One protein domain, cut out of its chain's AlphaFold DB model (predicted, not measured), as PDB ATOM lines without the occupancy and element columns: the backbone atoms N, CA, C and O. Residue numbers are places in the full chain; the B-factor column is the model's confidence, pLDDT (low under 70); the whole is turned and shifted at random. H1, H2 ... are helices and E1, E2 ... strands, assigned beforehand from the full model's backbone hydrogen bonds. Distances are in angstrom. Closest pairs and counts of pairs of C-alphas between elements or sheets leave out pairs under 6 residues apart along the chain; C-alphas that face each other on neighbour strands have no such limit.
ATOM      1  N   LEU A  12      74.268  32.810 113.060       91.38
ATOM      2  CA  LEU A  12      72.938  32.829 113.659       91.38
ATOM      3  C   LEU A  12      72.320  31.430 113.609       91.38
ATOM      4  O   LEU A  12      72.192  30.819 112.549       91.38
ATOM      5  N   ALA A  13      71.900  30.926 114.768       94.00
ATOM      6  CA  ALA A  13      71.190  29.658 114.859       94.00
ATOM      7  C   ALA A  13      69.737  29.825 114.396       94.00
ATOM      8  O   ALA A  13      69.032  30.700 114.896       94.00
ATOM      9  N   VAL A  14      69.274  28.950 113.504       95.50
ATOM     10  CA  VAL A  14      67.882  28.928 113.039       95.50
ATOM     11  C   VAL A  14      67.128  27.813 113.754       95.50
ATOM     12  O   VAL A  14      67.579  26.664 113.790       95.50
ATOM     13  N   TRP A  15      65.977  28.158 114.325       96.06
ATOM     14  CA  TRP A  15      65.159  27.279 115.157       96.06
ATOM     15  C   TRP A  15      63.723  27.218 114.647       96.06
ATOM     16  O   TRP A  15      63.147  28.238 114.274       96.06
ATOM     17  N   ASN A  16      63.129  26.028 114.689       95.38
ATOM     18  CA  ASN A  16      61.696  25.831 114.548       95.38
ATOM     19  C   ASN A  16      61.064  25.833 115.944       95.38
ATOM     20  O   ASN A  16      61.421  25.012 116.793       95.38
ATOM     21  N   LEU A  17      60.116  26.747 116.154       95.44
ATOM     22  CA  LEU A  17      59.401  26.950 117.415       95.44
ATOM     23  C   LEU A  17      57.898  26.633 117.306       95.44
ATOM     24  O   LEU A  17      57.116  27.114 118.119       95.44
ATOM     25  N   THR A  18      57.482  25.842 116.310       94.38
ATOM     26  CA  THR A  18      56.070  25.450 116.119       94.38
ATOM     27  C   THR A  18      55.504  24.756 117.364       94.38
ATOM     28  O   THR A  18      54.354  24.997 117.726       94.38
ATOM     29  N   ASP A  19      56.322  23.952 118.054       95.19
ATOM     30  CA  ASP A  19      56.098  23.588 119.455       95.19
ATOM     31  C   ASP A  19      57.138  24.298 120.343       95.19
ATOM     32  O   ASP A  19      58.289  23.860 120.424       95.19
ATOM     33  N   PRO A  20      56.758  25.377 121.051       94.31
ATOM     34  CA  PRO A  20      57.670  26.109 121.926       94.31
ATOM     35  C   PRO A  20      58.221  25.281 123.094       94.31
ATOM     36  O   PRO A  20      59.224  25.670 123.691       94.31
ATOM     37  N   LYS A  21      57.581  24.157 123.454       97.31
ATOM     38  CA  LYS A  21      58.076  23.260 124.511       97.31
ATOM     39  C   LYS A  21      59.213  22.369 124.023       97.31
ATOM     40  O   LYS A  21      59.983  21.873 124.844       97.31
ATOM     41  N   THR A  22      59.315  22.162 122.713       95.50
ATOM     42  CA  THR A  22      60.320  21.301 122.085       95.50
ATOM     43  C   THR A  22      60.982  22.016 120.900       95.50
ATOM     44  O   THR A  22      60.835  21.606 119.751       95.50
ATOM     45  N   PRO A  23      61.737  23.106 121.143       96.38
ATOM     46  CA  PRO A  23      62.394  23.847 120.073       96.38
ATOM     47  C   PRO A  23      63.385  22.951 119.324       96.38
ATOM     48  O   PRO A  23      64.261  22.325 119.927       96.38
ATOM     49  N   VAL A  24      63.274  22.912 117.997       97.19
ATOM     50  CA  VAL A  24      64.138  22.083 117.147       97.19
ATOM     51  C   VAL A  24      65.106  22.972 116.387       97.19
ATOM     52  O   VAL A  24      64.702  23.901 115.688       97.19
ATOM     53  N   ARG A  25      66.403  22.675 116.492       97.50
ATOM     54  CA  ARG A  25      67.426  23.365 115.707       97.50
ATOM     55  C   ARG A  25      67.345  22.921 114.252       97.50
ATOM     56  O   ARG A  25      67.475  21.736 113.957       97.50
ATOM     57  N   VAL A  26      67.148  23.881 113.358       98.00
ATOM     58  CA  VAL A  26      67.047  23.649 111.912       98.00
ATOM     59  C   VAL A  26      68.427  23.705 111.270       98.00
ATOM     60  O   VAL A  26      68.739  22.897 110.399       98.00
ATOM     61  N   GLY A  27      69.264  24.656 111.690       97.31
ATOM     62  CA  GLY A  27      70.577  24.862 111.093       97.31
ATOM     63  C   GLY A  27      71.288  26.118 111.581       97.31
ATOM     64  O   GLY A  27      70.932  26.709 112.604       97.31
ATOM     65  N   MET A  28      72.313  26.513 110.834       96.81
ATOM     66  CA  MET A  28      73.123  27.702 111.085       96.81
ATOM     67  C   MET A  28      73.190  28.573 109.832       96.81
ATOM     68  O   MET A  28      73.523  28.083 108.754       96.81
ATOM     69  N   ALA A  29      72.908  29.860 109.996       94.56
ATOM     70  CA  ALA A  29      73.168  30.902 109.017       94.56
ATOM     71  C   ALA A  29      74.513  31.573 109.327       94.56
ATOM     72  O   ALA A  29      74.830  31.781 110.496       94.56
ATOM     73  N   SER A  30      75.296  31.927 108.310       92.94
ATOM     74  CA  SER A  30      76.570  32.631 108.486       92.94
ATOM     75  C   SER A  30      76.833  33.659 107.391       92.94
ATOM     76  O   SER A  30      76.332  33.532 106.275       92.94
ATOM     77  N   LEU A  31      77.615  34.700 107.692       91.56
ATOM     78  CA  LEU A  31      77.981  35.702 106.687       91.56
ATOM     79  C   LEU A  31      78.804  35.075 105.550       91.56
ATOM     80  O   LEU A  31      79.783  34.367 105.776       91.56
ATOM     81  N   ALA A  32      78.434  35.405 104.316       89.94
ATOM     82  CA  ALA A  32      79.087  34.978 103.085       89.94
ATOM     83  C   ALA A  32      79.393  36.183 102.182       89.94
ATOM     84  O   ALA A  32      79.017  37.317 102.476       89.94
ATOM     85  N   LEU A  33      80.103  35.946 101.074       88.50
ATOM     86  CA  LEU A  33      80.383  36.958 100.041       88.50
ATOM     87  C   LEU A  33      80.985  38.271 100.589       88.50
ATOM     88  O   LEU A  33      80.646  39.358 100.126       88.50
ATOM     89  N   GLY A  34      81.862  38.180 101.596       84.56
ATOM     90  CA  GLY A  34      82.460  39.358 102.238       84.56
ATOM     91  C   GLY A  34      81.468  40.187 103.061       84.56
ATOM     92  O   GLY A  34      81.605  41.403 103.126       84.56
ATOM     93  N   GLY A  35      80.452  39.546 103.647       84.62
ATOM     94  CA  GLY A  35      79.402  40.199 104.437       84.62
ATOM     95  C   GLY A  35      78.193  40.655 103.617       84.62
ATOM     96  O   GLY A  35      77.278  41.253 104.167       84.62
ATOM     97  N   ARG A  36      78.170  40.360 102.313       88.94
ATOM     98  CA  ARG A  36      77.100  40.752 101.382       88.94
ATOM     99  C   ARG A  36      76.222  39.570 100.980       88.94
ATOM    100  O   ARG A  36      75.849  39.417  99.820       88.94
ATOM    101  N   GLY A  37      75.970  38.673 101.918       90.12
ATOM    102  CA  GLY A  37      75.165  37.480 101.716       90.12
ATOM    103  C   GLY A  37      75.181  36.608 102.960       90.12
ATOM    104  O   GLY A  37      76.025  36.786 103.840       90.12
ATOM    105  N   VAL A  38      74.257  35.655 103.017       92.62
ATOM    106  CA  VAL A  38      74.147  34.705 104.125       92.62
ATOM    107  C   VAL A  38      74.165  33.292 103.567       92.62
ATOM    108  O   VAL A  38      73.288  32.923 102.790       92.62
ATOM    109  N   ALA A  39      75.175  32.514 103.941       94.69
ATOM    110  CA  ALA A  39      75.203  31.079 103.710       94.69
ATOM    111  C   ALA A  39      74.388  30.353 104.788       94.69
ATOM    112  O   ALA A  39      74.197  30.867 105.890       94.69
ATOM    113  N   PHE A  40      73.923  29.146 104.481       96.56
ATOM    114  CA  PHE A  40      73.128  28.343 105.399       96.56
ATOM    115  C   PHE A  40      73.531  26.870 105.365       96.56
ATOM    116  O   PHE A  40      73.764  26.296 104.303       96.56
ATOM    117  N   THR A  41      73.580  26.240 106.536       97.50
ATOM    118  CA  THR A  41      73.824  24.802 106.685       97.50
ATOM    119  C   THR A  41      72.725  24.183 107.532       97.50
ATOM    120  O   THR A  41      72.489  24.628 108.656       97.50
ATOM    121  N   TYR A  42      72.079  23.139 107.014       98.31
ATOM    122  CA  TYR A  42      71.108  22.362 107.777       98.31
ATOM    123  C   TYR A  42      71.779  21.523 108.869       98.31
ATOM    124  O   TYR A  42      72.844  20.936 108.675       98.31
ATOM    125  N   GLU A  43      71.108  21.417 110.010       98.12
ATOM    126  CA  GLU A  43      71.470  20.503 111.086       98.12
ATOM    127  C   GLU A  43      71.206  19.054 110.652       98.12
ATOM    128  O   GLU A  43      70.214  18.763 109.978       98.12
ATOM    129  N   ARG A  44      72.051  18.104 111.072       97.38
ATOM    130  CA  ARG A  44      71.897  16.688 110.680       97.38
ATOM    131  C   ARG A  44      70.552  16.094 111.099       97.38
ATOM    132  O   ARG A  44      69.966  15.319 110.350       97.38
ATOM    133  N   SER A  45      70.063  16.455 112.284       96.44
ATOM    134  CA  SER A  45      68.757  16.014 112.782       96.44
ATOM    135  C   SER A  45      67.605  16.538 111.921       96.44
ATOM    136  O   SER A  45      66.640  15.809 111.686       96.44
ATOM    137  N   TRP A  46      67.732  17.767 111.411       98.00
ATOM    138  CA  TRP A  46      66.758  18.380 110.516       98.00
ATOM    139  C   TRP A  46      66.805  17.773 109.115       98.00
ATOM    140  O   TRP A  46      65.763  17.515 108.531       98.00
ATOM    141  N   LEU A  47      67.991  17.453 108.589       97.88
ATOM    142  CA  LEU A  47      68.116  16.732 107.314       97.88
ATOM    143  C   LEU A  47      67.399  15.378 107.325       97.88
ATOM    144  O   LEU A  47      66.873  14.960 106.300       97.88
ATOM    145  N   ALA A  48      67.384  14.696 108.472       97.06
ATOM    146  CA  ALA A  48      66.778  13.374 108.592       97.06
ATOM    147  C   ALA A  48      65.240  13.402 108.661       97.06
ATOM    148  O   ALA A  48      64.608  12.468 108.182       97.06
ATOM    149  N   ASN A  49      64.643  14.433 109.272       94.62
ATOM    150  CA  ASN A  49      63.210  14.426 109.621       94.62
ATOM    151  C   ASN A  49      62.466  15.736 109.311       94.62
ATOM    152  O   ASN A  49      61.284  15.866 109.621       94.62
ATOM    153  N   GLY A  50      63.165  16.734 108.785       95.75
ATOM    154  CA  GLY A  50      62.646  18.069 108.537       95.75
ATOM    155  C   GLY A  50      62.172  18.261 107.103       95.75
ATOM    156  O   GLY A  50      61.850  17.320 106.379       95.75
ATOM    157  N   TYR A  51      62.132  19.523 106.696       96.75
ATOM    158  CA  TYR A  51      61.691  19.950 105.374       96.75
ATOM    159  C   TYR A  51      62.510  21.161 104.890       96.75
ATOM    160  O   TYR A  51      63.115  21.855 105.720       96.75
ATOM    161  N   PRO A  52      62.558  21.417 103.565       97.12
ATOM    162  CA  PRO A  52      63.132  22.641 103.007       97.12
ATOM    163  C   PRO A  52      62.455  23.885 103.592       97.12
ATOM    164  O   PRO A  52      61.229  23.962 103.595       97.12
ATOM    165  N   LEU A  53      63.231  24.869 104.056       95.12
ATOM    166  CA  LEU A  53      62.664  26.106 104.614       95.12
ATOM    167  C   LEU A  53      61.970  26.982 103.563       95.12
ATOM    168  O   LEU A  53      61.032  27.704 103.875       95.12
ATOM    169  N   SER A  54      62.455  26.946 102.326       94.69
ATOM    170  CA  SER A  54      61.918  27.687 101.182       94.69
ATOM    171  C   SER A  54      62.335  26.992  99.884       94.69
ATOM    172  O   SER A  54      63.173  26.085  99.899       94.69
ATOM    173  N   GLY A  55      61.727  27.372  98.755       94.75
ATOM    174  CA  GLY A  55      61.945  26.703  97.465       94.75
ATOM    175  C   GLY A  55      63.390  26.771  96.951       94.75
ATOM    176  O   GLY A  55      63.823  25.886  96.220       94.75
ATOM    177  N   ASP A  56      64.147  27.784  97.364       94.31
ATOM    178  CA  ASP A  56      65.562  27.996  97.052       94.31
ATOM    179  C   ASP A  56      66.517  27.426  98.119       94.31
ATOM    180  O   ASP A  56      67.736  27.559  97.993       94.31
ATOM    181  N   MET A  57      65.989  26.736  99.138       95.75
ATOM    182  CA  MET A  57      66.762  26.085 100.199       95.75
ATOM    183  C   MET A  57      66.521  24.567 100.238       95.75
ATOM    184  O   MET A  57      65.945  24.067 101.211       95.75
ATOM    185  N   PRO A  58      66.956  23.802  99.219       95.81
ATOM    186  CA  PRO A  58      66.728  22.359  99.173       95.81
ATOM    187  C   PRO A  58      67.323  21.661 100.401       95.81
ATOM    188  O   PRO A  58      68.403  22.024 100.867       95.81
ATOM    189  N   LEU A  59      66.626  20.651 100.928       97.44
ATOM    190  CA  LEU A  59      67.062  19.895 102.104       97.44
ATOM    191  C   LEU A  59      68.265  19.006 101.741       97.44
ATOM    192  O   LEU A  59      68.107  17.865 101.315       97.44
ATOM    193  N   GLN A  60      69.474  19.551 101.875       96.69
ATOM    194  CA  GLN A  60      70.727  18.892 101.503       96.69
ATOM    195  C   GLN A  60      71.841  19.167 102.518       96.69
ATOM    196  O   GLN A  60      71.866  20.210 103.168       96.69
ATOM    197  N   GLY A  61      72.796  18.239 102.627       94.44
ATOM    198  CA  GLY A  61      73.904  18.342 103.588       94.44
ATOM    199  C   GLY A  61      75.034  19.298 103.198       94.44
ATOM    200  O   GLY A  61      75.919  19.547 104.011       94.44
ATOM    201  N   ALA A  62      75.033  19.814 101.968       95.12
ATOM    202  CA  ALA A  62      76.006  20.806 101.523       95.12
ATOM    203  C   ALA A  62      75.599  22.220 101.965       95.12
ATOM    204  O   ALA A  62      74.411  22.536 102.029       95.12
ATOM    205  N   VAL A  63      76.592  23.083 102.205       95.94
ATOM    206  CA  VAL A  63      76.371  24.501 102.525       95.94
ATOM    207  C   VAL A  63      75.652  25.184 101.362       95.94
ATOM    208  O   VAL A  63      76.137  25.189 100.230       95.94
ATOM    209  N   LEU A  64      74.508  25.793 101.652       96.06
ATOM    210  CA  LEU A  64      73.789  26.650 100.724       96.06
ATOM    211  C   LEU A  64      74.457  28.022 100.722       96.06
ATOM    212  O   LEU A  64      74.494  28.696 101.746       96.06
ATOM    213  N   THR A  65      74.999  28.433  99.580       93.00
ATOM    214  CA  THR A  65      75.659  29.736  99.424       93.00
ATOM    215  C   THR A  65      74.889  30.566  98.399       93.00
ATOM    216  O   THR A  65      74.582  30.038  97.327       93.00
ATOM    217  N   PRO A  66      74.571  31.841  98.681       89.69
ATOM    218  CA  PRO A  66      73.877  32.690  97.726       89.69
ATOM    219  C   PRO A  66      74.760  32.950  96.504       89.69
ATOM    220  O   PRO A  66      75.972  33.143  96.612       89.69
ATOM    221  N   THR A  67      74.143  32.978  95.326       87.44
ATOM    222  CA  THR A  67      74.824  33.269  94.054       87.44
ATOM    223  C   THR A  67      74.819  34.758  93.708       87.44
ATOM    224  O   THR A  67      75.598  35.200  92.865       87.44
ATOM    225  N   VAL A  68      73.968  35.542  94.374       88.38
ATOM    226  CA  VAL A  68      73.794  36.982  94.165       88.38
ATOM    227  C   VAL A  68      74.087  37.701  95.477       88.38
ATOM    228  O   VAL A  68      73.598  37.296  96.529       88.38
ATOM    229  N   ARG A  69      74.907  38.756  95.415       89.62
ATOM    230  CA  ARG A  69      75.191  39.606  96.579       89.62
ATOM    231  C   ARG A  69      73.936  40.357  97.004       89.62
ATOM    232  O   ARG A  69      73.099  40.671  96.167       89.62
ATOM    233  N   ASP A  70      73.863  40.674  98.289       87.12
ATOM    234  CA  ASP A  70      72.810  41.507  98.874       87.12
ATOM    235  C   ASP A  70      71.405  40.878  98.731       87.12
ATOM    236  O   ASP A  70      70.391  41.562  98.816       87.12
ATOM    237  N   ARG A  71      71.356  39.551  98.530       83.94
ATOM    238  CA  ARG A  71      70.140  38.740  98.465       83.94
ATOM    239  C   ARG A  71      70.203  37.611  99.488       83.94
ATOM    240  O   ARG A  71      71.241  36.960  99.642       83.94
ATOM    241  N   LEU A  72      69.084  37.380 100.163       90.31
ATOM    242  CA  LEU A  72      68.898  36.289 101.113       90.31
ATOM    243  C   LEU A  72      68.075  35.160 100.483       90.31
ATOM    244  O   LEU A  72      67.395  35.355  99.475       90.31
ATOM    245  N   PHE A  73      68.169  33.970 101.077       93.94
ATOM    246  CA  PHE A  73      67.246  32.879 100.773       93.94
ATOM    247  C   PHE A  73      65.838  33.239 101.241       93.94
ATOM    248  O   PHE A  73      65.719  33.905 102.268       93.94
ATOM    249  N   GLY A  74      64.796  32.759 100.559       92.38
ATOM    250  CA  GLY A  74      63.416  33.203 100.799       92.38
ATOM    251  C   GLY A  74      63.006  33.202 102.275       92.38
ATOM    252  O   GLY A  74      62.595  34.226 102.805       92.38
ATOM    253  N   ALA A  75      63.229  32.093 102.986       92.88
ATOM    254  CA  ALA A  75      62.873  31.999 104.407       92.88
ATOM    255  C   ALA A  75      63.668  32.947 105.328       92.88
ATOM    256  O   ALA A  75      63.191  33.312 106.399       92.88
ATOM    257  N   LEU A  76      64.896  33.314 104.945       91.12
ATOM    258  CA  LEU A  76      65.706  34.281 105.688       91.12
ATOM    259  C   LEU A  76      65.326  35.723 105.328       91.12
ATOM    260  O   LEU A  76      65.369  36.588 106.197       91.12
ATOM    261  N   ASP A  77      64.951  35.963 104.072       91.69
ATOM    262  CA  ASP A  77      64.478  37.254 103.570       91.69
ATOM    263  C   ASP A  77      63.154  37.653 104.239       91.69
ATOM    264  O   ASP A  77      63.019  38.767 104.738       91.69
ATOM    265  N   ASP A  78      62.225  36.702 104.381       91.06
ATOM    266  CA  ASP A  78      60.942  36.901 105.073       91.06
ATOM    267  C   ASP A  78      61.104  37.224 106.570       91.06
ATOM    268  O   ASP A  78      60.232  37.844 107.182       91.06
ATOM    269  N   ALA A  79      62.214  36.798 107.179       89.25
ATOM    270  CA  ALA A  79      62.541  37.056 108.580       89.25
ATOM    271  C   ALA A  79      63.365  38.340 108.782       89.25
ATOM    272  O   ALA A  79      63.694  38.688 109.923       89.25
ATOM    273  N   MET A  80      63.737  39.028 107.697       86.69
ATOM    274  CA  MET A  80      64.519  40.255 107.762       86.69
ATOM    275  C   MET A  80      63.725  41.345 108.502       86.69
ATOM    276  O   MET A  80      62.508  41.457 108.322       86.69
ATOM    277  N   PRO A  81      64.374  42.164 109.353       88.12
ATOM    278  CA  PRO A  81      63.697  43.294 109.971       88.12
ATOM    279  C   PRO A  81      63.103  44.215 108.903       88.12
ATOM    280  O   PRO A  81      63.749  44.545 107.912       88.12
ATOM    281  N   ASP A  82      61.881  44.680 109.144       89.44
ATOM    282  CA  ASP A  82      61.266  45.707 108.314       89.44
ATOM    283  C   ASP A  82      61.966  47.073 108.491       89.44
ATOM    284  O   ASP A  82      62.883  47.252 109.297       89.44
ATOM    285  N   ARG A  83      61.499  48.100 107.770       89.25
ATOM    286  CA  ARG A  83      62.060  49.464 107.862       89.25
ATOM    287  C   ARG A  83      62.041  50.036 109.277       89.25
ATOM    288  O   ARG A  83      62.850  50.905 109.611       89.25
ATOM    289  N   TRP A  84      61.077  49.637 110.100       91.94
ATOM    290  CA  TRP A  84      61.037  50.069 111.485       91.94
ATOM    291  C   TRP A  84      62.093  49.324 112.314       91.94
ATOM    292  O   TRP A  84      62.879  49.983 112.999       91.94
ATOM    293  N   GLY A  85      62.194  48.004 112.172       88.69
ATOM    294  CA  GLY A  85      63.189  47.154 112.820       88.69
ATOM    295  C   GLY A  85      64.626  47.522 112.449       88.69
ATOM    296  O   GLY A  85      65.469  47.643 113.334       88.69
ATOM    297  N   GLU A  86      64.905  47.811 111.175       89.75
ATOM    298  CA  GLU A  86      66.211  48.301 110.712       89.75
ATOM    299  C   GLU A  86      66.625  49.581 111.451       89.75
ATOM    300  O   GLU A  86      67.766  49.717 111.899       89.75
ATOM    301  N   ARG A  87      65.693  50.532 111.605       86.75
ATOM    302  CA  ARG A  87      65.949  51.786 112.330       86.75
ATOM    303  C   ARG A  87      66.179  51.537 113.813       86.75
ATOM    304  O   ARG A  87      67.078  52.151 114.384       86.75
ATOM    305  N   ALA A  88      65.406  50.639 114.419       88.19
ATOM    306  CA  ALA A  88      65.586  50.260 115.814       88.19
ATOM    307  C   ALA A  88      66.968  49.625 116.045       88.19
ATOM    308  O   ALA A  88      67.683  50.045 116.953       88.19
ATOM    309  N   ILE A  89      67.395  48.694 115.184       84.50
ATOM    310  CA  ILE A  89      68.728  48.075 115.247       84.50
ATOM    311  C   ILE A  89      69.823  49.132 115.102       84.50
ATOM    312  O   ILE A  89      70.730  49.171 115.926       84.50
ATOM    313  N   ARG A  90      69.734  50.034 114.113       83.94
ATOM    314  CA  ARG A  90      70.729  51.109 113.927       83.94
ATOM    315  C   ARG A  90      70.819  52.042 115.131       83.94
ATOM    316  O   ARG A  90      71.914  52.464 115.481       83.94
ATOM    317  N   PHE A  91      69.687  52.363 115.755       83.50
ATOM    318  CA  PHE A  91      69.658  53.190 116.960       83.50
ATOM    319  C   PHE A  91      70.298  52.479 118.162       83.50
ATOM    320  O   PHE A  91      71.073  53.096 118.887       83.50
ATOM    321  N   ILE A  92      69.998  51.189 118.356       81.50
ATOM    322  CA  ILE A  92      70.495  50.387 119.485       81.50
ATOM    323  C   ILE A  92      71.980  50.043 119.321       81.50
ATOM    324  O   ILE A  92      72.759  50.221 120.256       81.50
ATOM    325  N   ASP A  93      72.384  49.540 118.154       79.81
ATOM    326  CA  ASP A  93      73.774  49.152 117.898       79.81
ATOM    327  C   ASP A  93      74.688  50.379 117.742       79.81
ATOM    328  O   ASP A  93      75.870  50.315 118.100       79.81
ATOM    329  N   ASN A  94      74.125  51.499 117.259       71.31
ATOM    330  CA  ASN A  94      74.813  52.751 116.937       71.31
ATOM    331  C   ASN A  94      76.181  52.501 116.275       71.31
ATOM    332  O   ASN A  94      77.216  52.911 116.818       71.31
TER     333      ASN A  94
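AT A GLANCE: This is residues 12 to 94 of the 104 residues of a protein of Thiothrix lacustris (UniProt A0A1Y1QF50). A small three-stranded sheet, E1, E2 and E3, forms a wall, with the short helix H1 at one end and the long stretch of residues 50 to 73 folding back over one face toward H2. Helix H3 lies at the far end from H1, and residues 82 to 88 stick out from the rest. The 83 printed residues hold E1, E2, E3, H1, H2 and H3 in that order; the class is mixed, helices and strands, with 39 residues in named elements, under half. The sheet order is E1, E2, E3, antiparallel. The outline is flat, 40 by 34 by 19 A, and only just compact, close to loose, with a radius of gyration of the C-alphas of 14.0 A.

HOW THE PARTS SIT: E1, residues 12 to 16, and E2, residues 24 to 31, form a hairpin at 153 degrees, with N 12 and O 29 at 2.8 A. E2 and E3, residues 38 to 42, form another at 150 degrees, with N 30 and O 39 at 2.9 A. The three make a meander, each strand the antiparallel neighbour of the one before. H1, residues 44 to 49, is on the sheet over E2 and stands up from it at 44 degrees, at a height over the sheet of 8.0 A; the closest C-alphas, of Val 26 and Trp 46, are 5.5 A apart. H2, residues 74 to 77, is only just not on the sheet, with 4 pairs of C-alphas within 10 A. H3, residues 83 to 93, is apart from the three strands and from H1 and H2. In H1 and H3 every O i to N i+4 pair is within hydrogen-bond range; H2 is too short for one.

IN THESE COORDINATES: E1 begins at C-alpha 12 (72.938, 32.829, 113.659). E2 spans 22.1 A and H3 15.4 A, ending at C-alpha 93 (73.774, 49.152, 117.898).

THE WHOLE: The C-alphas of Ala 48 and Asn 94, the two farthest apart, are 41.0 A apart. The printed part has no cut, and the link from H1 to H2 is long, with 24 residues. No printed residue is under 70 in pLDDT.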